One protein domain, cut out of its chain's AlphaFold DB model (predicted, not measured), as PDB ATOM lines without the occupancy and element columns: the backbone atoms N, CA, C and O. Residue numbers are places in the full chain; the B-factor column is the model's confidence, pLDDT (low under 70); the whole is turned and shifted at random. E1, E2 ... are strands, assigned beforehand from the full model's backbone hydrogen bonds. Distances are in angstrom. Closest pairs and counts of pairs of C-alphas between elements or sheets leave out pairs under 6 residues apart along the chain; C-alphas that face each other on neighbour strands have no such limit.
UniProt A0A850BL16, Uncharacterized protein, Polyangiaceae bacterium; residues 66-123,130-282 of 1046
ATOM      1  N   TYR A  66      44.522  -5.418  14.866       91.62
ATOM      2  CA  TYR A  66      44.519  -4.172  15.622       91.62
ATOM      3  C   TYR A  66      43.095  -3.682  15.878       91.62
ATOM      4  O   TYR A  66      42.233  -3.747  15.007       91.62
ATOM      5  N   LEU A  67      42.879  -3.190  17.090       91.38
ATOM      6  CA  LEU A  67      41.651  -2.585  17.578       91.38
ATOM      7  C   LEU A  67      41.949  -1.178  18.088       91.38
ATOM      8  O   LEU A  67      43.064  -0.892  18.547       91.38
ATOM      9  N   VAL A  68      40.931  -0.322  18.066       87.81
ATOM     10  CA  VAL A  68      41.017   1.035  18.613       87.81
ATOM     11  C   VAL A  68      40.304   1.086  19.974       87.81
ATOM     12  O   VAL A  68      39.080   0.969  20.022       87.81
ATOM     13  N   PRO A  69      41.043   1.223  21.091       81.50
ATOM     14  CA  PRO A  69      40.475   1.401  22.418       81.50
ATOM     15  C   PRO A  69      39.872   2.801  22.592       81.50
ATOM     16  O   PRO A  69      40.219   3.745  21.881       81.50
ATOM     17  N   ASP A  70      39.053   2.961  23.633       75.75
ATOM     18  CA  ASP A  70      38.349   4.213  23.962       75.75
ATOM     19  C   ASP A  70      39.263   5.415  24.244       75.75
ATOM     20  O   ASP A  70      38.801   6.549  24.299       75.75
ATOM     21  N   SER A  71      40.566   5.189  24.437       74.12
ATOM     22  CA  SER A  71      41.535   6.255  24.707       74.12
ATOM     23  C   SER A  71      41.978   7.039  23.469       74.12
ATOM     24  O   SER A  71      42.737   7.995  23.610       74.12
ATOM     25  N   ALA A  72      41.607   6.604  22.265       80.00
ATOM     26  CA  ALA A  72      41.960   7.310  21.039       80.00
ATOM     27  C   ALA A  72      41.121   8.592  20.864       80.00
ATOM     28  O   ALA A  72      40.021   8.708  21.404       80.00
ATOM     29  N   ALA A  73      41.641   9.573  20.120       87.00
ATOM     30  CA  ALA A  73      40.990  10.873  19.971       87.00
ATOM     31  C   ALA A  73      39.758  10.757  19.060       87.00
ATOM     32  O   ALA A  73      39.860  10.793  17.834       87.00
ATOM     33  N   TRP A  74      38.587  10.577  19.666       91.62
ATOM     34  CA  TRP A  74      37.307  10.493  18.967       91.62
ATOM     35  C   TRP A  74      36.892  11.860  18.405       91.62
ATOM     36  O   TRP A  74      37.000  12.880  19.086       91.62
ATOM     37  N   VAL A  75      36.406  11.867  17.163       91.44
ATOM     38  CA  VAL A  75      35.974  13.069  16.437       91.44
ATOM     39  C   VAL A  75      34.451  13.128  16.358       91.44
ATOM     40  O   VAL A  75      33.855  14.121  16.763       91.44
ATOM     41  N   GLU A  76      33.818  12.076  15.835       92.94
ATOM     42  CA  GLU A  76      32.359  11.971  15.741       92.94
ATOM     43  C   GLU A  76      31.898  10.521  15.517       92.94
ATOM     44  O   GLU A  76      32.699   9.648  15.178       92.94
ATOM     45  N   ARG A  77      30.584  10.284  15.635       92.19
ATOM     46  CA  ARG A  77      29.917   9.061  15.171       92.19
ATOM     47  C   ARG A  77      29.009   9.401  13.995       92.19
ATOM     48  O   ARG A  77      28.174  10.299  14.098       92.19
ATOM     49  N   THR A  78      29.165   8.691  12.882       90.44
ATOM     50  CA  THR A  78      28.325   8.870  11.694       90.44
ATOM     51  C   THR A  78      26.924   8.296  11.913       90.44
ATOM     52  O   THR A  78      26.695   7.490  12.816       90.44
ATOM     53  N   HIS A  79      25.980   8.671  11.047       87.06
ATOM     54  CA  HIS A  79      24.623   8.115  11.057       87.06
ATOM     55  C   HIS A  79      24.595   6.590  10.834       87.06
ATOM     56  O   HIS A  79      23.714   5.920  11.362       87.06
ATOM     57  N   ASP A  80      25.597   6.038  10.140       88.44
ATOM     58  CA  ASP A  80      25.770   4.594   9.912       88.44
ATOM     59  C   ASP A  80      26.416   3.855  11.104       88.44
ATOM     60  O   ASP A  80      26.756   2.665  11.015       88.44
ATOM     61  N   GLY A  81      26.645   4.559  12.217       88.62
ATOM     62  CA  GLY A  81      27.244   4.016  13.434       88.62
ATOM     63  C   GLY A  81      28.755   3.781  13.352       88.62
ATOM     64  O   GLY A  81      29.263   2.955  14.107       88.62
ATOM     65  N   LEU A  82      29.467   4.459  12.443       91.75
ATOM     66  CA  LEU A  82      30.934   4.432  12.401       91.75
ATOM     67  C   LEU A  82      31.508   5.527  13.297       91.75
ATOM     68  O   LEU A  82      31.119   6.688  13.184       91.75
ATOM     69  N   ASP A  83      32.466   5.174  14.141       92.56
ATOM     70  CA  ASP A  83      33.275   6.125  14.889       92.56
ATOM     71  C   ASP A  83      34.442   6.613  14.041       92.56
ATOM     72  O   ASP A  83      35.183   5.825  13.455       92.56
ATOM     73  N   ARG A  84      34.626   7.929  14.011       94.81
ATOM     74  CA  ARG A  84      35.749   8.609  13.369       94.81
ATOM     75  C   ARG A  84      36.755   9.003  14.425       94.81
ATOM     76  O   ARG A  84      36.419   9.727  15.360       94.81
ATOM     77  N   ILE A  85      37.974   8.500  14.295       93.81
ATOM     78  CA  ILE A  85      38.982   8.531  15.351       93.81
ATOM     79  C   ILE A  85      40.337   8.938  14.774       93.81
ATOM     80  O   ILE A  85      40.713   8.498  13.686       93.81
ATOM     81  N   ILE A  86      41.084   9.748  15.522       93.31
ATOM     82  CA  ILE A  86      42.507   9.994  15.291       93.31
ATOM     83  C   ILE A  86      43.332   9.133  16.242       93.31
ATOM     84  O   ILE A  86      43.186   9.207  17.465       93.31
ATOM     85  N   ALA A  87      44.206   8.304  15.678       91.88
ATOM     86  CA  ALA A  87      45.125   7.478  16.447       91.88
ATOM     87  C   ALA A  87      46.449   7.331  15.700       91.88
ATOM     88  O   ALA A  87      46.460   6.951  14.532       91.88
ATOM     89  N   ASN A  88      47.561   7.597  16.393       89.69
ATOM     90  CA  ASN A  88      48.918   7.357  15.889       89.69
ATOM     91  C   ASN A  88      49.212   8.015  14.527       89.69
ATOM     92  O   ASN A  88      49.875   7.418  13.675       89.69
ATOM     93  N   GLY A  89      48.657   9.206  14.304       90.12
ATOM     94  CA  GLY A  89      48.799   9.916  13.038       90.12
ATOM     95  C   GLY A  89      47.781   9.604  11.965       90.12
ATOM     96  O   GLY A  89      47.775  10.258  10.925       90.12
ATOM     97  N   CYS A  90      46.920   8.618  12.196       92.38
ATOM     98  CA  CYS A  90      45.976   8.133  11.208       92.38
ATOM     99  C   CYS A  90      44.556   8.596  11.474       92.38
ATOM    100  O   CYS A  90      44.130   8.775  12.615       92.38
ATOM    101  N   ARG A  91      43.802   8.685  10.377       94.69
ATOM    102  CA  ARG A  91      42.351   8.862  10.381       94.69
ATOM    103  C   ARG A  91      41.711   7.503  10.208       94.69
ATOM    104  O   ARG A  91      41.952   6.830   9.205       94.69
ATOM    105  N   ILE A  92      40.929   7.106  11.201       94.88
ATOM    106  CA  ILE A  92      40.360   5.768  11.301       94.88
ATOM    107  C   ILE A  92      38.847   5.875  11.363       94.88
ATOM    108  O   ILE A  92      38.305   6.645  12.153       94.88
ATOM    109  N   GLU A  93      38.174   5.078  10.543       95.38
ATOM    110  CA  GLU A  93      36.771   4.758  10.759       95.38
ATOM    111  C   GLU A  93      36.663   3.360  11.356       95.38
ATOM    112  O   GLU A  93      37.209   2.396  10.813       95.38
ATOM    113  N   ALA A  94      35.972   3.269  12.485       91.69
ATOM    114  CA  ALA A  94      35.822   2.055  13.264       91.69
ATOM    115  C   ALA A  94      34.345   1.753  13.540       91.69
ATOM    116  O   ALA A  94      33.523   2.658  13.668       91.69
ATOM    117  N   ARG A  95      34.007   0.471  13.674       88.94
ATOM    118  CA  ARG A  95      32.713   0.007  14.185       88.94
ATOM    119  C   ARG A  95      32.956  -0.710  15.509       88.94
ATOM    120  O   ARG A  95      33.525  -1.802  15.537       88.94
ATOM    121  N   GLY A  96      32.579  -0.067  16.615       84.00
ATOM    122  CA  GLY A  96      33.004  -0.497  17.949       84.00
ATOM    123  C   GLY A  96      34.533  -0.476  18.060       84.00
ATOM    124  O   GLY A  96      35.162   0.561  17.845       84.00
ATOM    125  N   ALA A  97      35.143  -1.624  18.355       83.31
ATOM    126  CA  ALA A  97      36.600  -1.772  18.410       83.31
ATOM    127  C   ALA A  97      37.247  -2.110  17.048       83.31
ATOM    128  O   ALA A  97      38.468  -2.000  16.911       83.31
ATOM    129  N   SER A  98      36.450  -2.550  16.065       86.88
ATOM    130  CA  SER A  98      36.925  -3.010  14.755       86.88
ATOM    131  C   SER A  98      37.298  -1.838  13.857       86.88
ATOM    132  O   SER A  98      36.532  -0.885  13.735       86.88
ATOM    133  N   ILE A  99      38.457  -1.920  13.206       91.38
ATOM    134  CA  ILE A  99      38.906  -0.940  12.215       91.38
ATOM    135  C   ILE A  99      38.302  -1.307  10.859       91.38
ATOM    136  O   ILE A  99      38.596  -2.373  10.326       91.38
ATOM    137  N   GLU A 100      37.504  -0.410  10.286       93.88
ATOM    138  CA  GLU A 100      36.888  -0.601   8.967       93.88
ATOM    139  C   GLU A 100      37.737   0.033   7.866       93.88
ATOM    140  O   GLU A 100      37.948  -0.547   6.801       93.88
ATOM    141  N   ARG A 101      38.232   1.251   8.115       93.50
ATOM    142  CA  ARG A 101      39.059   2.000   7.166       93.50
ATOM    143  C   ARG A 101      40.146   2.770   7.889       93.50
ATOM    144  O   ARG A 101      39.906   3.359   8.941       93.50
ATOM    145  N   VAL A 102      41.317   2.829   7.265       93.12
ATOM    146  CA  VAL A 102      42.430   3.674   7.695       93.12
ATOM    147  C   VAL A 102      42.894   4.489   6.504       93.12
ATOM    148  O   VAL A 102      43.099   3.949   5.419       93.12
ATOM    149  N   VAL A 103      43.075   5.788   6.711       92.25
ATOM    150  CA  VAL A 103      43.867   6.615   5.806       92.25
ATOM    151  C   VAL A 103      45.187   6.919   6.487       92.25
ATOM    152  O   VAL A 103      45.257   7.704   7.437       92.25
ATOM    153  N   GLU A 104      46.224   6.266   5.980       81.25
ATOM    154  CA  GLU A 104      47.611   6.635   6.219       81.25
ATOM    155  C   GLU A 104      47.972   7.768   5.256       81.25
ATOM    156  O   GLU A 104      47.628   7.719   4.074       81.25
ATOM    157  N   GLY A 105      48.627   8.817   5.738       67.75
ATOM    158  CA  GLY A 105      49.014   9.912   4.861       67.75
ATOM    159  C   GLY A 105      49.799  10.990   5.577       67.75
ATOM    160  O   GLY A 105      49.690  11.152   6.789       67.75
ATOM    161  N   GLU A 106      50.597  11.718   4.803       69.00
ATOM    162  CA  GLU A 106      51.237  12.945   5.254       69.00
ATOM    163  C   GLU A 106      50.260  14.122   5.108       69.00
ATOM    164  O   GLU A 106      49.582  14.236   4.080       69.00
ATOM    165  N   PRO A 107      50.190  15.023   6.098       85.62
ATOM    166  CA  PRO A 107      50.894  14.988   7.382       85.62
ATOM    167  C   PRO A 107      50.282  13.979   8.373       85.62
ATOM    168  O   PRO A 107      49.070  13.803   8.430       85.62
ATOM    169  N   ASP A 108      51.134  13.376   9.203       85.00
ATOM    170  CA  ASP A 108      50.715  12.673  10.426       85.00
ATOM    171  C   ASP A 108      50.075  13.686  11.394       85.00
ATOM    172  O   ASP A 108      50.685  14.725  11.654       85.00
ATOM    173  N   ILE A 109      48.865  13.395  11.883       92.06
ATOM    174  CA  ILE A 109      48.020  14.296  12.686       92.06
ATOM    175  C   ILE A 109      47.835  13.813  14.134       92.06
ATOM    176  O   ILE A 109      47.672  12.626  14.407       92.06
ATOM    177  N   GLU A 110      47.775  14.746  15.080       91.44
ATOM    178  CA  GLU A 110      47.579  14.438  16.506       91.44
ATOM    179  C   GLU A 110      46.124  14.581  16.966       91.44
ATOM    180  O   GLU A 110      45.723  13.982  17.965       91.44
ATOM    181  N   GLY A 111      45.319  15.355  16.234       93.50
ATOM    182  CA  GLY A 111      43.933  15.623  16.589       93.50
ATOM    183  C   GLY A 111      43.063  16.005  15.400       93.50
ATOM    184  O   GLY A 111      43.543  16.292  14.300       93.50
ATOM    185  N   GLY A 112      41.751  15.970  15.628       95.00
ATOM    186  CA  GLY A 112      40.748  16.318  14.634       95.00
ATOM    187  C   GLY A 112      39.439  16.779  15.263       95.00
ATOM    188  O   GLY A 112      39.147  16.475  16.418       95.00
ATOM    189  N   TYR A 113      38.660  17.538  14.498       95.81
ATOM    190  CA  TYR A 113      37.371  18.077  14.913       95.81
ATOM    191  C   TYR A 113      36.416  18.186  13.725       95.81
ATOM    192  O   TYR A 113      36.811  18.634  12.647       95.81
ATOM    193  N   ALA A 114      35.159  17.788  13.910       94.69
ATOM    194  CA  ALA A 114      34.112  18.032  12.925       94.69
ATOM    195  C   ALA A 114      33.616  19.479  13.059       94.69
ATOM    196  O   ALA A 114      33.373  19.956  14.163       94.69
ATOM    197  N   MET A 115      33.471  20.190  11.942       93.62
ATOM    198  CA  MET A 115      32.890  21.534  11.942       93.62
ATOM    199  C   MET A 115      31.438  21.480  12.443       93.62
ATOM    200  O   MET A 115      30.732  20.520  12.114       93.62
ATOM    201  N   PRO A 116      30.950  22.506  13.168       93.12
ATOM    202  CA  PRO A 116      29.590  22.482  13.683       93.12
ATOM    203  C   PRO A 116      28.546  22.282  12.572       93.12
ATOM    204  O   PRO A 116      28.671  22.831  11.468       93.12
ATOM    205  N   PRO A 117      27.461  21.537  12.835       89.69
ATOM    206  CA  PRO A 117      26.495  21.188  11.797       89.69
ATOM    207  C   PRO A 117      25.800  22.418  11.186       89.69
ATOM    208  O   PRO A 117      25.490  22.416   9.997       89.69
ATOM    209  N   TRP A 118      25.611  23.507  11.942       91.31
ATOM    210  CA  TRP A 118      25.013  24.746  11.415       91.31
ATOM    211  C   TRP A 118      25.961  25.574  10.544       91.31
ATOM    212  O   TRP A 118      25.487  26.394   9.762       91.31
ATOM    213  N   THR A 119      27.279  25.371  10.630       88.31
ATOM    214  CA  THR A 119      28.250  26.110   9.801       88.31
ATOM    215  C   THR A 119      28.462  25.455   8.440       88.31
ATOM    216  O   THR A 119      29.067  26.047   7.554       88.31
ATOM    217  N   THR A 120      27.976  24.222   8.268       74.31
ATOM    218  CA  THR A 120      28.141  23.421   7.044       74.31
ATOM    219  C   THR A 120      26.863  23.322   6.210       74.31
ATOM    220  O   THR A 120      26.847  22.620   5.197       74.31
ATOM    221  N   ALA A 121      25.799  24.038   6.589       69.19
ATOM    222  CA  ALA A 121      24.569  24.129   5.812       69.19
ATOM    223  C   ALA A 121      24.824  24.896   4.500       69.19
ATOM    224  O   ALA A 121      24.682  26.115   4.420       69.19
ATOM    225  N   ILE A 122      25.237  24.169   3.461       60.09
ATOM    226  CA  ILE A 122      25.388  24.704   2.107       60.09
ATOM    227  C   ILE A 122      23.978  25.004   1.569       60.09
ATOM    228  O   ILE A 122      23.132  24.105   1.586       60.09
ATOM    229  N   PRO A 123      23.697  26.223   1.071       61.56
ATOM    230  CA  PRO A 123      22.441  26.511   0.390       61.56
ATOM    231  C   PRO A 123      22.224  25.509  -0.748       61.56
ATOM    232  O   PRO A 123      23.110  25.320  -1.589       61.56
ATOM    233  N   ARG A 130      33.022  22.038  -1.964       64.56
ATOM    234  CA  ARG A 130      34.388  22.017  -1.398       64.56
ATOM    235  C   ARG A 130      34.516  22.635  -0.000       64.56
ATOM    236  O   ARG A 130      35.604  23.022   0.420       64.56
ATOM    237  N   ALA A 131      33.410  22.793   0.721       80.19
ATOM    238  CA  ALA A 131      33.463  23.368   2.061       80.19
ATOM    239  C   ALA A 131      34.182  22.414   3.033       80.19
ATOM    240  O   ALA A 131      33.867  21.223   3.094       80.19
ATOM    241  N   ILE A 132      35.122  22.949   3.817       89.00
ATOM    242  CA  ILE A 132      35.808  22.216   4.888       89.00
ATOM    243  C   ILE A 132      34.766  21.729   5.904       89.00
ATOM    244  O   ILE A 132      34.026  22.528   6.477       89.00
ATOM    245  N   ARG A 133      34.721  20.412   6.134       92.19
ATOM    246  CA  ARG A 133      33.855  19.762   7.133       92.19
ATOM    247  C   ARG A 133      34.622  19.241   8.338       92.19
ATOM    248  O   ARG A 133      34.031  19.075   9.398       92.19
ATOM    249  N   TYR A 134      35.918  18.997   8.181       94.69
ATOM    250  CA  TYR A 134      36.790  18.506   9.240       94.69
ATOM    251  C   TYR A 134      38.019  19.385   9.340       94.69
ATOM    252  O   TYR A 134      38.605  19.755   8.323       94.69
ATOM    253  N   LEU A 135      38.413  19.665  10.571       96.12
ATOM    254  CA  LEU A 135      39.709  20.217  10.905       96.12
ATOM    255  C   LEU A 135      40.581  19.109  11.470       96.12
ATOM    256  O   LEU A 135      40.113  18.278  12.242       96.12
ATOM    257  N   PHE A 136      41.851  19.123  11.106       96.31
ATOM    258  CA  PHE A 136      42.875  18.255  11.667       96.31
ATOM    259  C   PHE A 136      44.094  19.090  11.992       96.31
ATOM    260  O   PHE A 136      44.308  20.133  11.374       96.31
ATOM    261  N   TRP A 137      44.904  18.651  12.942       96.38
ATOM    262  CA  TRP A 137      46.125  19.368  13.264       96.38
ATOM    263  C   TRP A 137      47.261  18.441  13.654       96.38
ATOM    264  O   TRP A 137      47.050  17.294  14.052       96.38
ATOM    265  N   LYS A 138      48.470  18.980  13.516       93.25
ATOM    266  CA  LYS A 138      49.713  18.433  14.043       93.25
ATOM    267  C   LYS A 138      50.505  19.587  14.635       93.25
ATOM    268  O   LYS A 138      50.874  20.509  13.906       93.25
ATOM    269  N   ASP A 139      50.757  19.541  15.934       91.75
ATOM    270  CA  ASP A 139      51.372  20.633  16.668       91.75
ATOM    271  C   ASP A 139      50.572  21.935  16.429       91.75
ATOM    272  O   ASP A 139      49.406  22.079  16.814       91.75
ATOM    273  N   LYS A 140      51.186  22.895  15.741       92.94
ATOM    274  CA  LYS A 140      50.616  24.200  15.396       92.94
ATOM    275  C   LYS A 140      50.031  24.267  13.981       92.94
ATOM    276  O   LYS A 140      49.406  25.269  13.635       92.94
ATOM    277  N   ASP A 141      50.255  23.249  13.153       95.00
ATOM    278  CA  ASP A 141      49.799  23.227  11.765       95.00
ATOM    279  C   ASP A 141      48.361  22.708  11.693       95.00
ATOM    280  O   ASP A 141      48.039  21.633  12.200       95.00
ATOM    281  N   LEU A 142      47.490  23.491  11.060       95.88
ATOM    282  CA  LEU A 142      46.064  23.230  10.906       95.88
ATOM    283  C   LEU A 142      45.750  22.866   9.455       95.88
ATOM    284  O   LEU A 142      46.159  23.553   8.516       95.88
ATOM    285  N   TYR A 143      44.934  21.834   9.287       95.50
ATOM    286  CA  TYR A 143      44.489  21.294   8.012       95.50
ATOM    287  C   TYR A 143      42.966  21.208   7.969       95.50
ATOM    288  O   TYR A 143      42.310  20.992   8.985       95.50
ATOM    289  N   GLY A 144      42.405  21.351   6.774       93.69
ATOM    290  CA  GLY A 144      40.989  21.188   6.484       93.69
ATOM    291  C   GLY A 144      40.758  20.022   5.530       93.69
ATOM    292  O   GLY A 144      41.603  19.730   4.680       93.69
ATOM    293  N   ALA A 145      39.608  19.362   5.646       93.12
ATOM    294  CA  ALA A 145      39.165  18.350   4.692       93.12
ATOM    295  C   ALA A 145      37.651  18.420   4.443       93.12
ATOM    296  O   ALA A 145      36.861  18.700   5.347       93.12
ATOM    297  N   GLU A 146      37.243  18.118   3.210       91.12
ATOM    298  CA  GLU A 146      35.833  18.076   2.780       91.12
ATOM    299  C   GLU A 146      35.079  16.866   3.358       91.12
ATOM    300  O   GLU A 146      33.871  16.906   3.580       91.12
ATOM    301  N   SER A 147      35.798  15.777   3.632       92.50
ATOM    302  CA  SER A 147      35.298  14.606   4.349       92.50
ATOM    303  C   SER A 147      36.390  14.045   5.257       92.50
ATOM    304  O   SER A 147      37.567  14.354   5.075       92.50
ATOM    305  N   PHE A 148      36.014  13.201   6.218       94.44
ATOM    306  CA  PHE A 148      36.954  12.689   7.213       94.44
ATOM    307  C   PHE A 148      38.156  11.963   6.589       94.44
ATOM    308  O   PHE A 148      39.271  12.109   7.075       94.44
ATOM    309  N   LEU A 149      37.951  11.247   5.477       94.38
ATOM    310  CA  LEU A 149      38.992  10.496   4.764       94.38
ATOM    311  C   LEU A 149      39.547  11.229   3.521       94.38
ATOM    312  O   LEU A 149      40.426  10.694   2.849       94.38
ATOM    313  N   ALA A 150      39.070  12.440   3.199       93.25
ATOM    314  CA  ALA A 150      39.555  13.212   2.043       93.25
ATOM    315  C   ALA A 150      41.010  13.693   2.230       93.25
ATOM    316  O   ALA A 150      41.491  13.753   3.359       93.25
ATOM    317  N   PRO A 151      41.744  14.066   1.170       93.06
ATOM    318  CA  PRO A 151      43.066  14.675   1.316       93.06
ATOM    319  C   PRO A 151      43.063  15.906   2.238       93.06
ATOM    320  O   PRO A 151      42.105  16.682   2.250       93.06
ATOM    321  N   LEU A 152      44.138  16.073   3.013       93.38
ATOM    322  CA  LEU A 152      44.315  17.210   3.916       93.38
ATOM    323  C   LEU A 152      44.796  18.435   3.131       93.38
ATOM    324  O   LEU A 152      45.788  18.365   2.411       93.38
ATOM    325  N   THR A 153      44.108  19.563   3.293       92.62
ATOM    326  CA  THR A 153      44.508  20.855   2.717       92.62
ATOM    327  C   THR A 153      45.040  21.753   3.835       92.62
ATOM    328  O   THR A 153      44.311  21.970   4.804       92.62
ATOM    329  N   PRO A 154      46.276  22.279   3.756       93.81
ATOM    330  CA  PRO A 154      46.788  23.218   4.752       93.81
ATOM    331  C   PRO A 154      45.889  24.451   4.865       93.81
ATOM    332  O   PRO A 154      45.550  25.065   3.857       93.81
ATOM    333  N   VAL A 155      45.515  24.809   6.092       92.69
ATOM    334  CA  VAL A 155      44.704  25.996   6.399       92.69
ATOM    335  C   VAL A 155      45.595  27.100   6.957       92.69
ATOM    336  O   VAL A 155      45.591  28.211   6.435       92.69
ATOM    337  N   ALA A 156      46.372  26.801   8.002       94.00
ATOM    338  CA  ALA A 156      47.292  27.753   8.620       94.00
ATOM    339  C   ALA A 156      48.367  27.051   9.459       94.00
ATOM    340  O   ALA A 156      48.228  25.882   9.800       94.00
ATOM    341  N   SER A 157      49.394  27.803   9.854       93.25
ATOM    342  CA  SER A 157      50.343  27.422  10.904       93.25
ATOM    343  C   SER A 157      50.236  28.442  12.037       93.25
ATOM    344  O   SER A 157      50.469  29.636  11.829       93.25
ATOM    345  N   LEU A 158      49.808  27.997  13.215       90.94
ATOM    346  CA  LEU A 158      49.698  28.818  14.418       90.94
ATOM    347  C   LEU A 158      51.080  28.977  15.077       90.94
ATOM    348  O   LEU A 158      52.073  28.398  14.638       90.94
ATOM    349  N   ARG A 159      51.189  29.801  16.124       85.56
ATOM    350  CA  ARG A 159      52.468  30.005  16.830       85.56
ATOM    351  C   ARG A 159      52.731  28.954  17.909       85.56
ATOM    352  O   ARG A 159      53.894  28.658  18.178       85.56
ATOM    353  N   THR A 160      51.673  28.362  18.453       88.75
ATOM    354  CA  THR A 160      51.694  27.313  19.478       88.75
ATOM    355  C   THR A 160      50.757  26.172  19.109       88.75
ATOM    356  O   THR A 160      49.849  26.347  18.293       88.75
ATOM    357  N   ASP A 161      50.971  25.013  19.731       91.94
ATOM    358  CA  ASP A 161      50.177  23.823  19.445       91.94
ATOM    359  C   ASP A 161      48.708  23.995  19.833       91.94
ATOM    360  O   ASP A 161      48.362  24.642  20.834       91.94
ATOM    361  N   ILE A 162      47.850  23.331  19.070       93.62
ATOM    362  CA  ILE A 162      46.417  23.266  19.330       93.62
ATOM    363  C   ILE A 162      46.164  22.239  20.434       93.62
ATOM    364  O   ILE A 162      46.496  21.064  20.318       93.62
ATOM    365  N   LYS A 163      45.557  22.684  21.536       91.88
ATOM    366  CA  LYS A 163      45.273  21.836  22.704       91.88
ATOM    367  C   LYS A 163      43.868  21.251  22.669       91.88
ATOM    368  O   LYS A 163      43.658  20.145  23.159       91.88
ATOM    369  N   ARG A 164      42.896  21.985  22.117       92.31
ATOM    370  CA  ARG A 164      41.491  21.557  22.047       92.31
ATOM    371  C   ARG A 164      40.726  22.305  20.958       92.31
ATOM    372  O   ARG A 164      41.048  23.453  20.665       92.31
ATOM    373  N   ALA A 165      39.666  21.684  20.447       95.06
ATOM    374  CA  ALA A 165      38.658  22.317  19.602       95.06
ATOM    375  C   ALA A 165      37.255  22.235  20.238       95.06
ATOM    376  O   ALA A 165      37.013  21.390  21.106       95.06
ATOM    377  N   PHE A 166      36.349  23.132  19.853       95.44
ATOM    378  CA  PHE A 166      34.978  23.201  20.368       95.44
ATOM    379  C   PHE A 166      34.007  23.805  19.342       95.44
ATOM    380  O   PHE A 166      34.414  24.565  18.463       95.44
ATOM    381  N   ASP A 167      32.715  23.512  19.483       95.62
ATOM    382  CA  ASP A 167      31.667  24.110  18.657       95.62
ATOM    383  C   ASP A 167      31.566  25.608  18.953       95.62
ATOM    384  O   ASP A 167      31.372  25.999  20.108       95.62
ATOM    385  N   TRP A 168      31.639  26.453  17.926       96.81
ATOM    386  CA  TRP A 168      31.372  27.881  18.056       96.81
ATOM    387  C   TRP A 168      30.321  28.365  17.049       96.81
ATOM    388  O   TRP A 168      29.897  27.658  16.137       96.81
ATOM    389  N   ILE A 169      29.843  29.585  17.277       95.88
ATOM    390  CA  ILE A 169      28.666  30.186  16.640       95.88
ATOM    391  C   ILE A 169      28.761  30.172  15.112       95.88
ATOM    392  O   ILE A 169      27.803  29.837  14.423       95.88
ATOM    393  N   ASP A 170      29.924  30.507  14.577       93.25
ATOM    394  CA  ASP A 170      30.179  30.705  13.153       93.25
ATOM    395  C   ASP A 170      31.330  29.831  12.629       93.25
ATOM    396  O   ASP A 170      31.783  30.003  11.496       93.25
ATOM    397  N   GLY A 171      31.802  28.874  13.431       94.94
ATOM    398  CA  GLY A 171      32.900  27.990  13.059       94.94
ATOM    399  C   GLY A 171      33.319  27.042  14.175       94.94
ATOM    400  O   GLY A 171      32.652  26.923  15.200       94.94
ATOM    401  N   ALA A 172      34.460  26.385  13.998       96.25
ATOM    402  CA  ALA A 172      35.095  25.638  15.078       96.25
ATOM    403  C   ALA A 172      36.006  26.572  15.881       96.25
ATOM    404  O   ALA A 172      36.855  27.272  15.324       96.25
ATOM    405  N   GLY A 173      35.842  26.584  17.196       96.62
ATOM    406  CA  GLY A 173      36.765  27.244  18.102       96.62
ATOM    407  C   GLY A 173      37.994  26.380  18.367       96.62
ATOM    408  O   GLY A 173      37.880  25.163  18.484       96.62
ATOM    409  N   LEU A 174      39.166  27.002  18.485       96.00
ATOM    410  CA  LEU A 174      40.425  26.354  18.856       96.00
ATOM    411  C   LEU A 174      40.995  27.011  20.113       96.00
ATOM    412  O   LEU A 174      41.000  28.235  20.225       96.00
ATOM    413  N   ILE A 175      41.507  26.199  21.033       94.44
ATOM    414  CA  ILE A 175      42.283  26.614  22.205       94.44
ATOM    415  C   ILE A 175      43.741  26.224  21.964       94.44
ATOM    416  O   ILE A 175      44.036  25.042  21.774       94.44
ATOM    417  N   THR A 176      44.650  27.196  21.993       93.31
ATOM    418  CA  THR A 176      46.101  26.981  21.862       93.31
ATOM    419  C   THR A 176      46.852  27.578  23.050       93.31
ATOM    420  O   THR A 176      46.248  28.178  23.940       93.31
ATOM    421  N   GLY A 177      48.181  27.441  23.075       86.69
ATOM    422  CA  GLY A 177      49.020  28.175  24.027       86.69
ATOM    423  C   GLY A 177      48.915  29.700  23.880       86.69
ATOM    424  O   GLY A 177      49.091  30.415  24.857       86.69
ATOM    425  N   ASP A 178      48.557  30.196  22.693       86.19
ATOM    426  CA  ASP A 178      48.453  31.629  22.403       86.19
ATOM    427  C   ASP A 178      47.084  32.242  22.693       86.19
ATOM    428  O   ASP A 178      46.897  33.437  22.471       86.19
ATOM    429  N   GLY A 179      46.120  31.449  23.156       90.44
ATOM    430  CA  GLY A 179      44.750  31.890  23.392       90.44
ATOM    431  C   GLY A 179      43.739  31.133  22.538       90.44
ATOM    432  O   GLY A 179      43.985  30.020  22.071       90.44
ATOM    433  N   ALA A 180      42.570  31.743  22.355       93.44
ATOM    434  CA  ALA A 180      41.473  31.157  21.601       93.44
ATOM    435  C   ALA A 180      41.367  31.749  20.182       93.44
ATOM    436  O   ALA A 180      41.632  32.936  19.938       93.44
ATOM    437  N   PHE A 181      40.940  30.919  19.234       94.81
ATOM    438  CA  PHE A 181      40.725  31.269  17.830       94.81
ATOM    439  C   PHE A 181      39.397  30.700  17.340       94.81
ATOM    440  O   PHE A 181      38.857  29.773  17.934       94.81
ATOM    441  N   THR A 182      38.880  31.245  16.244       95.94
ATOM    442  CA  THR A 182      37.750  30.675  15.502       95.94
ATOM    443  C   THR A 182      38.181  30.396  14.073       95.94
ATOM    444  O   THR A 182      38.801  31.249  13.442       95.94
ATOM    445  N   VAL A 183      37.851  29.210  13.575       95.44
ATOM    446  CA  VAL A 183      38.076  28.784  12.197       95.44
ATOM    447  C   VAL A 183      36.734  28.786  11.481       95.44
ATOM    448  O   VAL A 183      35.850  27.994  11.810       95.44
ATOM    449  N   ARG A 184      36.576  29.684  10.510       92.56
ATOM    450  CA  ARG A 184      35.339  29.874   9.745       92.56
ATOM    451  C   ARG A 184      35.492  29.296   8.348       92.56
ATOM    452  O   ARG A 184      36.425  29.646   7.623       92.56
ATOM    453  N   ALA A 185      34.556  28.442   7.946       84.19
ATOM    454  CA  ALA A 185      34.486  27.982   6.566       84.19
ATOM    455  C   ALA A 185      33.985  29.125   5.670       84.19
ATOM    456  O   ALA A 185      32.929  29.705   5.927       84.19
ATOM    457  N   LYS A 186      34.724  29.442   4.605       80.62
ATOM    458  CA  LYS A 186      34.283  30.398   3.587       80.62
ATOM    459  C   LYS A 186      33.605  29.645   2.437       80.62
ATOM    460  O   LYS A 186      34.249  28.809   1.815       80.62
ATOM    461  N   PRO A 187      32.337  29.939   2.091       69.31
ATOM    462  CA  PRO A 187      31.621  29.195   1.046       69.31
ATOM    463  C   PRO A 187      32.256  29.270  -0.353       69.31
ATOM    464  O   PRO A 187      32.050  28.372  -1.168       69.31
ATOM    465  N   ALA A 188      32.996  30.347  -0.638       70.69
ATOM    466  CA  ALA A 188      33.568  30.641  -1.954       70.69
ATOM    467  C   ALA A 188      35.097  30.478  -2.031       70.69
ATOM    468  O   ALA A 188      35.659  30.569  -3.120       70.69
ATOM    469  N   GLU A 189      35.777  30.242  -0.906       72.50
ATOM    470  CA  GLU A 189      37.233  30.101  -0.858       72.50
ATOM    471  C   GLU A 189      37.605  28.698  -0.354       72.50
ATOM    472  O   GLU A 189      36.969  28.191   0.568       72.50
ATOM    473  N   PRO A 190      38.644  28.058  -0.917       65.38
ATOM    474  CA  PRO A 190      39.091  26.740  -0.464       65.38
ATOM    475  C   PRO A 190      39.760  26.770   0.921       65.38
ATOM    476  O   PRO A 190      39.970  25.718   1.519       65.38
ATOM    477  N   LEU A 191      40.118  27.955   1.425       75.50
ATOM    478  CA  LEU A 191      40.798  28.134   2.703       75.50
ATOM    479  C   LEU A 191      39.834  28.698   3.748       75.50
ATOM    480  O   LEU A 191      39.086  29.641   3.484       75.50
ATOM    481  N   ALA A 192      39.871  28.118   4.948       82.94
ATOM    482  CA  ALA A 192      39.164  28.669   6.094       82.94
ATOM    483  C   ALA A 192      39.851  29.947   6.595       82.94
ATOM    484  O   ALA A 192      41.069  30.103   6.507       82.94
ATOM    485  N   GLU A 193      39.059  30.854   7.158       91.31
ATOM    486  CA  GLU A 193      39.562  32.049   7.826       91.31
ATOM    487  C   GLU A 193      39.789  31.753   9.305       91.31
ATOM    488  O   GLU A 193      38.900  31.227   9.975       91.31
ATOM    489  N   ILE A 194      40.963  32.116   9.822       93.44
ATOM    490  CA  ILE A 194      41.249  32.037  11.253       93.44
ATOM    491  C   ILE A 194      41.212  33.439  11.840       93.44
ATOM    492  O   ILE A 194      42.045  34.282  11.507       93.44
ATOM    493  N   THR A 195      40.289  33.671  12.768       93.50
ATOM    494  CA  THR A 195      40.172  34.941  13.487       93.50
ATOM    495  C   THR A 195      40.470  34.756  14.974       93.50
ATOM    496  O   THR A 195      40.217  33.684  15.533       93.50
ATOM    497  N   PRO A 196      40.998  35.782  15.669       91.56
ATOM    498  CA  PRO A 196      41.001  35.795  17.127       91.56
ATOM    499  C   PRO A 196      39.594  35.554  17.678       91.56
ATOM    500  O   PRO A 196      38.607  36.006  17.096       91.56
ATOM    501  N   PHE A 197      39.505  34.832  18.792       94.25
ATOM    502  CA  PHE A 197      38.230  34.630  19.462       94.25
ATOM    503  C   PHE A 197      37.689  35.971  19.991       94.25
ATOM    504  O   PHE A 197      38.467  36.762  20.528       94.25
ATOM    505  N   PRO A 198      36.381  36.260  19.851       91.75
ATOM    506  CA  PRO A 198      35.828  37.585  20.144       91.75
ATOM    507  C   PRO A 198      35.835  37.953  21.635       91.75
ATOM    508  O   PRO A 198      35.637  39.118  21.973       91.75
ATOM    509  N   ILE A 199      36.053  36.982  22.523       93.06
ATOM    510  CA  ILE A 199      36.083  37.184  23.973       93.06
ATOM    511  C   ILE A 199      37.537  37.087  24.444       93.06
ATOM    512  O   ILE A 199      38.122  35.998  24.388       93.06
ATOM    513  N   PRO A 200      38.133  38.197  24.912       88.62
ATOM    514  CA  PRO A 200      39.474  38.185  25.473       88.62
ATOM    515  C   PRO A 200      39.576  37.199  26.634       88.62
ATOM    516  O   PRO A 200      38.635  37.025  27.406       88.62
ATOM    517  N   ALA A 201      40.734  36.557  26.753       91.44
ATOM    518  CA  ALA A 201      41.025  35.605  27.817       91.44
ATOM    519  C   ALA A 201      40.026  34.439  27.971       91.44
ATOM    520  O   ALA A 201      39.876  33.895  29.067       91.44
ATOM    521  N   ALA A 202      39.349  34.039  26.889       94.75
ATOM    522  CA  ALA A 202      38.496  32.858  26.893       94.75
ATOM    523  C   ALA A 202      39.307  31.582  27.183       94.75
ATOM    524  O   ALA A 202      40.131  31.147  26.378       94.75
ATOM    525  N   SER A 203      39.031  30.959  28.326       93.44
ATOM    526  CA  SER A 203      39.631  29.694  28.755       93.44
ATOM    527  C   SER A 203      38.872  28.479  28.217       93.44
ATOM    528  O   SER A 203      39.450  27.422  27.960       93.44
ATOM    529  N   SER A 204      37.567  28.631  28.002       95.06
ATOM    530  CA  SER A 204      36.706  27.626  27.390       95.06
ATOM    531  C   SER A 204      35.525  28.299  26.720       95.06
ATOM    532  O   SER A 204      35.086  29.357  27.152       95.06
ATOM    533  N   ALA A 205      34.962  27.661  25.707       96.88
ATOM    534  CA  ALA A 205      33.739  28.120  25.083       96.88
ATOM    535  C   ALA A 205      32.999  26.949  24.445       96.88
ATOM    536  O   ALA A 205      33.591  25.899  24.191       96.88
ATOM    537  N   ILE A 206      31.696  27.118  24.257       97.19
ATOM    538  CA  ILE A 206      30.864  26.187  23.501       97.19
ATOM    539  C   ILE A 206      29.634  26.916  22.959       97.19
ATOM    540  O   ILE A 206      29.088  27.806  23.616       97.19
ATOM    541  N   ALA A 207      29.187  26.522  21.776       97.38
ATOM    542  CA  ALA A 207      27.935  26.954  21.180       97.38
ATOM    543  C   ALA A 207      26.998  25.758  21.002       97.38
ATOM    544  O   ALA A 207      27.419  24.669  20.616       97.38
ATOM    545  N   ALA A 208      25.716  25.965  21.296       95.69
ATOM    546  CA  ALA A 208      24.687  24.967  21.010       95.69
ATOM    547  C   ALA A 208      24.217  25.059  19.551       95.69
ATOM    548  O   ALA A 208      23.864  24.033  18.962       95.69
ATOM    549  N   ASP A 209      24.222  26.282  19.002       95.44
ATOM    550  CA  ASP A 209      23.772  26.650  17.660       95.44
ATOM    551  C   ASP A 209      24.416  27.976  17.184       95.44
ATOM    552  O   ASP A 209      25.252  28.568  17.870       95.44
ATOM    553  N   ALA A 210      23.999  28.471  16.011       95.50
ATOM    554  CA  ALA A 210      24.502  29.700  15.387       95.50
ATOM    555  C   ALA A 210      24.118  31.014  16.100       95.50
ATOM    556  O   ALA A 210      24.419  32.102  15.610       95.50
ATOM    557  N   ARG A 211      23.396  30.957  17.221       96.38
ATOM    558  CA  ARG A 211      22.951  32.135  17.979       96.38
ATOM    559  C   ARG A 211      23.386  32.084  19.433       96.38
ATOM    560  O   ARG A 211      23.713  33.130  19.993       96.38
ATOM    561  N   ARG A 212      23.358  30.898  20.039       97.12
ATOM    562  CA  ARG A 212      23.607  30.674  21.460       97.12
ATOM    563  C   ARG A 212      24.978  30.073  21.696       97.12
ATOM    564  O   ARG A 212      25.268  28.952  21.272       97.12
ATOM    565  N   GLY A 213      25.774  30.783  22.477       97.62
ATOM    566  CA  GLY A 213      27.055  30.291  22.954       97.62
ATOM    567  C   GLY A 213      27.432  30.915  24.279       97.62
ATOM    568  O   GLY A 213      26.955  31.989  24.642       97.62
ATOM    569  N   ILE A 214      28.292  30.225  25.008       98.06
ATOM    570  CA  ILE A 214      28.865  30.713  26.252       98.06
ATOM    571  C   ILE A 214      30.373  30.525  26.214       98.06
ATOM    572  O   ILE A 214      30.866  29.488  25.765       98.06
ATOM    573  N   ALA A 215      31.105  31.519  26.703       97.06
ATOM    574  CA  ALA A 215      32.523  31.384  26.989       97.06
ATOM    575  C   ALA A 215      32.810  31.665  28.456       97.06
ATOM    576  O   ALA A 215      32.202  32.540  29.070       97.06
ATOM    577  N   LEU A 216      33.766  30.929  28.995       96.19
ATOM    578  CA  LEU A 216      34.352  31.165  30.298       96.19
ATOM    579  C   LEU A 216      35.663  31.894  30.097       96.19
ATOM    580  O   LEU A 216      36.476  31.489  29.263       96.19
ATOM    581  N   THR A 217      35.879  32.950  30.860       95.56
ATOM    582  CA  THR A 217      37.147  33.668  30.850       95.56
ATOM    583  C   THR A 217      38.109  33.058  31.858       95.56
ATOM    584  O   THR A 217      37.755  32.201  32.673       95.56
ATOM    585  N   THR A 218      39.368  33.472  31.800       94.38
ATOM    586  CA  THR A 218      40.383  33.036  32.754       94.38
ATOM    587  C   THR A 218      40.150  33.592  34.161       94.38
ATOM    588  O   THR A 218      40.702  33.047  35.098       94.38
ATOM    589  N   PHE A 219      39.315  34.617  34.362       95.25
ATOM    590  CA  PHE A 219      38.938  35.092  35.702       95.25
ATOM    591  C   PHE A 219      37.579  34.553  36.173       95.25
ATOM    592  O   PHE A 219      37.020  35.052  37.144       95.25
ATOM    593  N   GLY A 220      37.049  33.519  35.508       93.38
ATOM    594  CA  GLY A 220      35.822  32.832  35.917       93.38
ATOM    595  C   GLY A 220      34.522  33.531  35.512       93.38
ATOM    596  O   GLY A 220      33.452  33.114  35.957       93.38
ATOM    597  N   HIS A 221      34.576  34.559  34.658       94.75
ATOM    598  CA  HIS A 221      33.367  35.177  34.110       94.75
ATOM    599  C   HIS A 221      32.745  34.288  33.039       94.75
ATOM    600  O   HIS A 221      33.448  33.646  32.261       94.75
ATOM    601  N   ALA A 222      31.416  34.301  32.965       96.56
ATOM    602  CA  ALA A 222      30.653  33.492  32.028       96.56
ATOM    603  C   ALA A 222      29.943  34.413  31.028       96.56
ATOM    604  O   ALA A 222      28.921  35.014  31.338       96.56
ATOM    605  N   LYS A 223      30.498  34.575  29.827       97.31
ATOM    606  CA  LYS A 223      29.979  35.472  28.786       97.31
ATOM    607  C   LYS A 223      29.008  34.713  27.882       97.31
ATOM    608  O   LYS A 223      29.432  33.896  27.067       97.31
ATOM    609  N   LEU A 224      27.714  34.984  28.032       97.75
ATOM    610  CA  LEU A 224      26.616  34.360  27.290       97.75
ATOM    611  C   LEU A 224      26.160  35.258  26.134       97.75
ATOM    612  O   LEU A 224      25.922  36.448  26.328       97.75
ATOM    613  N   THR A 225      25.976  34.681  24.952       98.06
ATOM    614  CA  THR A 225      25.339  35.333  23.800       98.06
ATOM    615  C   THR A 225      24.137  34.526  23.316       98.06
ATOM    616  O   THR A 225      24.110  33.301  23.435       98.06
ATOM    617  N   GLN A 226      23.130  35.232  22.797       97.25
ATOM    618  CA  GLN A 226      21.889  34.686  22.224       97.25
ATOM    619  C   GLN A 226      21.602  35.256  20.814       97.25
ATOM    620  O   GLN A 226      20.568  34.974  20.193       97.25
ATOM    621  N   ASP A 227      22.503  36.096  20.306       96.56
ATOM    622  CA  ASP A 227      22.366  36.853  19.062       96.56
ATOM    623  C   ASP A 227      23.518  36.596  18.080       96.56
ATOM    624  O   ASP A 227      23.750  37.391  17.169       96.56
ATOM    625  N   GLY A 228      24.217  35.471  18.247       95.06
ATOM    626  CA  GLY A 228      25.318  35.069  17.376       95.06
ATOM    627  C   GLY A 228      26.609  35.835  17.656       95.06
ATOM    628  O   GLY A 228      27.360  36.133  16.733       95.06
ATOM    629  N   GLY A 229      26.862  36.189  18.918       95.44
ATOM    630  CA  GLY A 229      28.079  36.882  19.337       95.44
ATOM    631  C   GLY A 229      28.095  38.376  19.019       95.44
ATOM    632  O   GLY A 229      29.163  38.985  19.062       95.44
ATOM    633  N   ARG A 230      26.941  38.986  18.704       95.56
ATOM    634  CA  ARG A 230      26.838  40.445  18.515       95.56
ATOM    635  C   ARG A 230      26.872  41.161  19.861       95.56
ATOM    636  O   ARG A 230      27.466  42.232  19.963       95.56
ATOM    637  N   THR A 231      26.269  40.563  20.886       95.81
ATOM    638  CA  THR A 231      26.333  41.022  22.273       95.81
ATOM    639  C   THR A 231      26.636  39.865  23.224       95.81
ATOM    640  O   THR A 231      26.310  38.707  22.955       95.81
ATOM    641  N   PHE A 232      27.279  40.189  24.351       96.00
ATOM    642  CA  PHE A 232      27.595  39.240  25.417       96.00
ATOM    643  C   PHE A 232      27.118  39.789  26.763       96.00
ATOM    644  O   PHE A 232      27.521  40.878  27.173       96.00
ATOM    645  N   ARG A 233      26.283  39.019  27.465       95.75
ATOM    646  CA  ARG A 233      25.895  39.268  28.858       95.75
ATOM    647  C   ARG A 233      26.836  38.504  29.782       95.75
ATOM    648  O   ARG A 233      27.144  37.345  29.520       95.75
ATOM    649  N   ASP A 234      27.264  39.126  30.874       95.25
ATOM    650  CA  ASP A 234      27.963  38.405  31.937       95.25
ATOM    651  C   ASP A 234      26.948  37.663  32.818       95.25
ATOM    652  O   ASP A 234      26.154  38.284  33.519       95.25
ATOM    653  N   ALA A 235      26.954  36.337  32.737       96.44
ATOM    654  CA  ALA A 235      26.158  35.414  33.537       96.44
ATOM    655  C   ALA A 235      26.975  34.809  34.698       96.44
ATOM    656  O   ALA A 235      26.560  33.815  35.292       96.44
ATOM    657  N   GLY A 236      28.144  35.370  35.034       92.62
ATOM    658  CA  GLY A 236      29.040  34.829  36.060       92.62
ATOM    659  C   GLY A 236      28.418  34.754  37.459       92.62
ATOM    660  O   GLY A 236      28.750  33.855  38.222       92.62
ATOM    661  N   THR A 237      27.470  35.632  37.794       90.88
ATOM    662  CA  THR A 237      26.729  35.565  39.069       90.88
ATOM    663  C   THR A 237      25.717  34.416  39.103       90.88
ATOM    664  O   THR A 237      25.485  33.835  40.161       90.88
ATOM    665  N   GLU A 238      25.137  34.063  37.954       94.94
ATOM    666  CA  GLU A 238      24.170  32.967  37.789       94.94
ATOM    667  C   GLU A 238      24.875  31.601  37.658       94.94
ATOM    668  O   GLU A 238      24.340  30.570  38.072       94.94
ATOM    669  N   LEU A 239      26.096  31.608  37.104       93.50
ATOM    670  CA  LEU A 239      26.933  30.444  36.785       93.50
ATOM    671  C   LEU A 239      28.282  30.471  37.528       93.50
ATOM    672  O   LEU A 239      29.319  30.073  36.989       93.50
ATOM    673  N   ALA A 240      28.287  30.969  38.762       87.50
ATOM    674  CA  ALA A 240      29.505  31.077  39.557       87.50
ATOM    675  C   ALA A 240      30.184  29.708  39.730       87.50
ATOM    676  O   ALA A 240      29.511  28.692  39.913       87.50
ATOM    677  N   GLN A 241      31.520  29.696  39.727       89.81
ATOM    678  CA  GLN A 241      32.337  28.483  39.872       89.81
ATOM    679  C   GLN A 241      32.148  27.462  38.737       89.81
ATOM    680  O   GLN A 241      32.151  26.255  38.975       89.81
ATOM    681  N   THR A 242      31.968  27.917  37.493       89.88
ATOM    682  CA  THR A 242      31.880  26.996  36.352       89.88
ATOM    683  C   THR A 242      33.224  26.314  36.082       89.88
ATOM    684  O   THR A 242      34.225  26.972  35.813       89.88
ATOM    685  N   VAL A 243      33.222  24.977  36.063       91.00
ATOM    686  CA  VAL A 243      34.405  24.144  35.778       91.00
ATOM    687  C   VAL A 243      34.369  23.498  34.396       91.00
ATOM    688  O   VAL A 243      35.421  23.181  33.838       91.00
ATOM    689  N   ARG A 244      33.175  23.270  33.826       92.44
ATOM    690  CA  ARG A 244      33.025  22.565  32.544       92.44
ATOM    691  C   ARG A 244      31.777  23.004  31.785       92.44
ATOM    692  O   ARG A 244      30.724  23.225  32.378       92.44
ATOM    693  N   LEU A 245      31.909  23.059  30.462       94.88
ATOM    694  CA  LEU A 245      30.829  23.312  29.512       94.88
ATOM    695  C   LEU A 245      30.645  22.096  28.611       94.88
ATOM    696  O   LEU A 245      31.629  21.608  28.058       94.88
ATOM    697  N   ASP A 246      29.404  21.657  28.442       94.25
ATOM    698  CA  ASP A 246      29.016  20.547  27.575       94.25
ATOM    699  C   ASP A 246      27.714  20.885  26.831       94.25
ATOM    700  O   ASP A 246      26.932  21.716  27.287       94.25
ATOM    701  N   ILE A 247      27.443  20.213  25.709       93.75
ATOM    702  CA  ILE A 247      26.120  20.239  25.069       93.75
ATOM    703  C   ILE A 247      25.398  18.928  25.368       93.75
ATOM    704  O   ILE A 247      25.962  17.854  25.156       93.75
ATOM    705  N   GLN A 248      24.149  19.012  25.825       91.88
ATOM    706  CA  GLN A 248      23.254  17.869  26.018       91.88
ATOM    707  C   GLN A 248      21.961  18.110  25.236       91.88
ATOM    708  O   GLN A 248      21.151  18.957  25.613       91.88
ATOM    709  N   GLY A 249      21.788  17.402  24.116       89.38
ATOM    710  CA  GLY A 249      20.736  17.735  23.149       89.38
ATOM    711  C   GLY A 249      20.915  19.160  22.605       89.38
ATOM    712  O   GLY A 249      21.947  19.460  22.006       89.38
ATOM    713  N   ASP A 250      19.936  20.032  22.865       90.25
ATOM    714  CA  ASP A 250      19.942  21.455  22.470       90.25
ATOM    715  C   ASP A 250      20.294  22.417  23.622       90.25
ATOM    716  O   ASP A 250      20.247  23.647  23.471       90.25
ATOM    717  N   LEU A 251      20.621  21.868  24.795       94.88
ATOM    718  CA  LEU A 251      20.936  22.619  26.007       94.88
ATOM    719  C   LEU A 251      22.447  22.753  26.177       94.88
ATOM    720  O   LEU A 251      23.195  21.803  25.934       94.88
ATOM    721  N   ILE A 252      22.889  23.904  26.685       96.25
ATOM    722  CA  ILE A 252      24.259  24.043  27.191       96.25
ATOM    723  C   ILE A 252      24.246  23.632  28.661       96.25
ATOM    724  O   ILE A 252      23.667  24.325  29.497       96.25
ATOM    725  N   ALA A 253      24.867  22.499  28.971       95.62
ATOM    726  CA  ALA A 253      25.060  22.028  30.332       95.62
ATOM    727  C   ALA A 253      26.320  22.672  30.923       95.62
ATOM    728  O   ALA A 253      27.430  22.529  30.407       95.62
ATOM    729  N   VAL A 254      26.137  23.368  32.037       96.12
ATOM    730  CA  VAL A 254      27.184  24.072  32.768       96.12
ATOM    731  C   VAL A 254      27.430  23.310  34.064       96.12
ATOM    732  O   VAL A 254      26.574  23.281  34.947       96.12
ATOM    733  N   THR A 255      28.579  22.642  34.166       95.00
ATOM    734  CA  THR A 255      28.990  21.966  35.405       95.00
ATOM    735  C   THR A 255      29.745  22.964  36.274       95.00
ATOM    736  O   THR A 255      30.731  23.561  35.832       95.00
ATOM    737  N   LEU A 256      29.274  23.137  37.501       94.62
ATOM    738  CA  LEU A 256      29.858  23.985  38.530       94.62
ATOM    739  C   LEU A 256      30.744  23.153  39.468       94.62
ATOM    740  O   LEU A 256      30.696  21.921  39.460       94.62
ATOM    741  N   GLU A 257      31.530  23.821  40.306       90.81
ATOM    742  CA  GLU A 257      32.264  23.172  41.392       90.81
ATOM    743  C   GLU A 257      31.313  22.343  42.283       90.81
ATOM    744  O   GLU A 257      30.186  22.755  42.600       90.81
ATOM    745  N   GLY A 258      31.765  21.140  42.654       91.44
ATOM    746  CA  GLY A 258      30.957  20.146  43.367       91.44
ATOM    747  C   GLY A 258      29.968  19.380  42.478       91.44
ATOM    748  O   GLY A 258      28.945  18.928  42.983       91.44
ATOM    749  N   ASP A 259      30.231  19.290  41.168       90.62
ATOM    750  CA  ASP A 259      29.453  18.539  40.163       90.62
ATOM    751  C   ASP A 259      27.979  18.955  40.011       90.62
ATOM    752  O   ASP A 259      27.181  18.281  39.350       90.62
ATOM    753  N   ARG A 260      27.598  20.109  40.569       93.56
ATOM    754  CA  ARG A 260      26.266  20.688  40.362       93.56
ATOM    755  C   ARG A 260      26.125  21.127  38.910       93.56
ATOM    756  O   ARG A 260      27.037  21.731  38.356       93.56
ATOM    757  N   LYS A 261      24.967  20.876  38.303       94.31
ATOM    758  CA  LYS A 261      24.683  21.297  36.927       94.31
ATOM    759  C   LYS A 261      23.686  22.454  36.892       94.31
ATOM    760  O   LYS A 261      22.768  22.529  37.705       94.31
ATOM    761  N   ARG A 262      23.876  23.340  35.921       96.38
ATOM    762  CA  ARG A 262      22.894  24.307  35.423       96.38
ATOM    763  C   ARG A 262      22.733  24.087  33.926       96.38
ATOM    764  O   ARG A 262      23.638  23.560  33.280       96.38
ATOM    765  N   PHE A 263      21.610  24.514  33.371       96.44
ATOM    766  CA  PHE A 263      21.340  24.373  31.944       96.44
ATOM    767  C   PHE A 263      20.930  25.706  31.344       96.44
ATOM    768  O   PHE A 263      20.156  26.441  31.950       96.44
ATOM    769  N   ILE A 264      21.432  25.987  30.144       96.88
ATOM    770  CA  ILE A 264      21.023  27.130  29.331       96.88
ATOM    771  C   ILE A 264      20.080  26.613  28.246       96.88
ATOM    772  O   ILE A 264      20.480  25.812  27.393       96.88
ATOM    773  N   THR A 265      18.824  27.047  28.302       95.56
ATOM    774  CA  THR A 265      17.744  26.597  27.411       95.56
ATOM    775  C   THR A 265      17.851  27.198  26.008       95.56
ATOM    776  O   THR A 265      18.703  28.048  25.737       95.56
ATOM    777  N   SER A 266      16.970  26.783  25.090       93.19
ATOM    778  CA  SER A 266      16.837  27.364  23.741       93.19
ATOM    779  C   SER A 266      16.412  28.834  23.730       93.19
ATOM    780  O   SER A 266      16.776  29.565  22.813       93.19
ATOM    781  N   THR A 267      15.718  29.292  24.772       94.19
ATOM    782  CA  THR A 267      15.434  30.715  25.038       94.19
ATOM    783  C   THR A 267      16.608  31.431  25.710       94.19
ATOM    784  O   THR A 267      16.645  32.656  25.762       94.19
ATOM    785  N   GLY A 268      17.595  30.660  26.174       94.00
ATOM    786  CA  GLY A 268      18.794  31.103  26.866       94.00
ATOM    787  C   GLY A 268      18.569  31.476  28.332       94.00
ATOM    788  O   GLY A 268      19.392  32.186  28.910       94.00
ATOM    789  N   ASP A 269      17.488  30.967  28.921       96.25
ATOM    790  CA  ASP A 269      17.244  30.996  30.360       96.25
ATOM    791  C   ASP A 269      18.170  30.009  31.073       96.25
ATOM    792  O   ASP A 269      18.482  28.940  30.540       96.25
ATOM    793  N   ILE A 270      18.591  30.356  32.291       96.81
ATOM    794  CA  ILE A 270      19.447  29.511  33.125       96.81
ATOM    795  C   ILE A 270      18.583  28.804  34.165       96.81
ATOM    796  O   ILE A 270      18.003  29.443  35.040       96.81
ATOM    797  N   VAL A 271      18.508  27.477  34.080       96.44
ATOM    798  CA  VAL A 271      17.666  26.644  34.949       96.44
ATOM    799  C   VAL A 271      18.493  25.650  35.761       96.44
ATOM    800  O   VAL A 271      19.572  25.217  35.349       96.44
ATOM    801  N   GLU A 272      17.996  25.289  36.945       94.38
ATOM    802  CA  GLU A 272      18.681  24.355  37.850       94.38
ATOM    803  C   GLU A 272      18.619  22.907  37.367       94.38
ATOM    804  O   GLU A 272      19.545  22.129  37.572       94.38
ATOM    805  N   SER A 273      17.511  22.553  36.729       90.00
ATOM    806  CA  SER A 273      17.270  21.234  36.177       90.00
ATOM    807  C   SER A 273      16.605  21.384  34.822       90.00
ATOM    808  O   SER A 273      15.767  22.259  34.604       90.00
ATOM    809  N   ALA A 274      17.001  20.518  33.908       86.75
ATOM    810  CA  ALA A 274      16.272  20.233  32.695       86.75
ATOM    811  C   ALA A 274      16.127  18.715  32.641       86.75
ATOM    812  O   ALA A 274      17.005  17.995  33.122       86.75
ATOM    813  N   SER A 275      15.026  18.218  32.083       77.62
ATOM    814  CA  SER A 275      14.957  16.811  31.695       77.62
ATOM    815  C   SER A 275      16.143  16.548  30.768       77.62
ATOM    816  O   SER A 275      16.192  17.142  29.695       77.62
ATOM    817  N   GLU A 276      17.127  15.758  31.204       64.69
ATOM    818  CA  GLU A 276      18.300  15.427  30.391       64.69
ATOM    819  C   GLU A 276      17.792  14.743  29.107       64.69
ATOM    820  O   GLU A 276      17.302  13.617  29.149       64.69
ATOM    821  N   THR A 277      17.800  15.458  27.977       64.94
ATOM    822  CA  THR A 277      17.085  15.032  26.759       64.94
ATOM    823  C   THR A 277      17.973  14.392  25.699       64.94
ATOM    824  O   THR A 277      17.477  14.043  24.629       64.94
ATOM    825  N   GLY A 278      19.271  14.190  25.947       72.75
ATOM    826  CA  GLY A 278      20.116  13.568  24.933       72.75
ATOM    827  C   GLY A 278      21.555  13.275  25.343       72.75
ATOM    828  O   GLY A 278      22.024  13.745  26.383       72.75
ATOM    829  N   PRO A 279      22.272  12.499  24.509       77.50
ATOM    830  CA  PRO A 279      23.685  12.225  24.706       77.50
ATOM    831  C   PRO A 279      24.495  13.522  24.658       77.50
ATOM    832  O   PRO A 279      24.142  14.489  23.976       77.50
ATOM    833  N   LYS A 280      25.613  13.529  25.385       84.88
ATOM    834  CA  LYS A 280      26.573  14.629  25.349       84.88
ATOM    835  C   LYS A 280      27.152  14.746  23.934       84.88
ATOM    836  O   LYS A 280      27.776  13.805  23.449       84.88
ATOM    837  N   ARG A 281      26.972  15.895  23.274       83.69
ATOM    838  CA  ARG A 281      27.619  16.153  21.976       83.69
ATOM    839  C   ARG A 281      29.130  16.212  22.182       83.69
ATOM    840  O   ARG A 281      29.597  16.726  23.197       83.69
ATOM    841  N   GLY A 282      29.893  15.686  21.231       79.44
ATOM    842  CA  GLY A 282      31.348  15.643  21.362       79.44
ATOM    843  C   GLY A 282      31.857  14.492  22.244       79.44
ATOM    844  O   GLY A 282      33.064  14.359  22.412       79.44
TER     845      GLY A 282
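AT A GLANCE: This is residues 66 to 123 and 130 to 282 of the 1046 residues of an uncharacterized protein of Polyangiaceae bacterium (UniProt A0A850BL16). Five small sheets stand like propeller blades round an open arc, an incomplete propeller with a gap between its first blade, E1 to E4, and its last, E16 to E18. The first strands of the blades, E1, E5, E9, E13 and E16, line the inside of the arc, and the tail, residues 265 to 282, runs back from the last blade towards the gap. You will find 211 printed residues with 18 named strands, E1 to E18 along the chain, and no named helix; each sheet is antiparallel, its strands side by side in chain order. The class is all strand, with under half of the residues, 94, in named strands; the whole is compact, with a radius of gyration of the C-alphas of 17.3 A and spans of 48 by 35 by 35 A.

HOW THE PARTS SIT: Begin with E1, residues 73 to 77, E2, 83 to 87, E3, 90 to 95, and E4, 98 to 103: a meander, each strand the antiparallel neighbour of the one before, strongly twisted. In its hairpin E1 and E2, N 75 and O 84 are 2.8 A apart, within hydrogen-bond range. Next come E5, residues 111 to 114, E6, 134 to 138, E7, 141 to 145, and E8, 153 to 157; across the antiparallel neighbours E5 and E6, N 113 and O 135 are within hydrogen-bond range at 2.8 A. E6 E7 E8 is a meander too. These sheets are face to face, their best planes 38 degrees apart; the closest C-alphas of E1 and E5 are Val 75 and Tyr 113, 5.4 A. The third sheet, a strongly twisted meander, has E9, residues 162 to 167, E10, 172 to 176, E11, 179 to 184, and E12, 193 to 196; it is face to face with the second in a stack of sheets, planes 5 degrees apart. Look on to the meanders E13, residues 202 to 207, E14, 213 to 217, and E15, 222 to 225, and E16, 242 to 248, E17, 251 to 256, and E18, 261 to 264, face to face at 17 degrees. The closest C-alphas of E9 and E13 are Asp 167 and Ala 207, 5.3 A; E1 and E16 are apart.

IN THESE COORDINATES: Find C-alpha 73 at (40.990, 10.873, 19.971), where E1 begins. E11 runs 16.7 A and E16 16.3 A. E18 ends at C-alpha 264, (21.023, 27.130, 29.331).

THE WHOLE: The C-alphas farthest apart, Tyr 66 and Thr 237, are 49.4 A apart. Residues 124 to 129 are not printed, a gap of 12.9 A between C-alphas 123 and 130. The link E15 to E16 is long. Confidence is under 70 at residues 105 to 106, 121 to 123, 130, 187, 190 and 276 to 277.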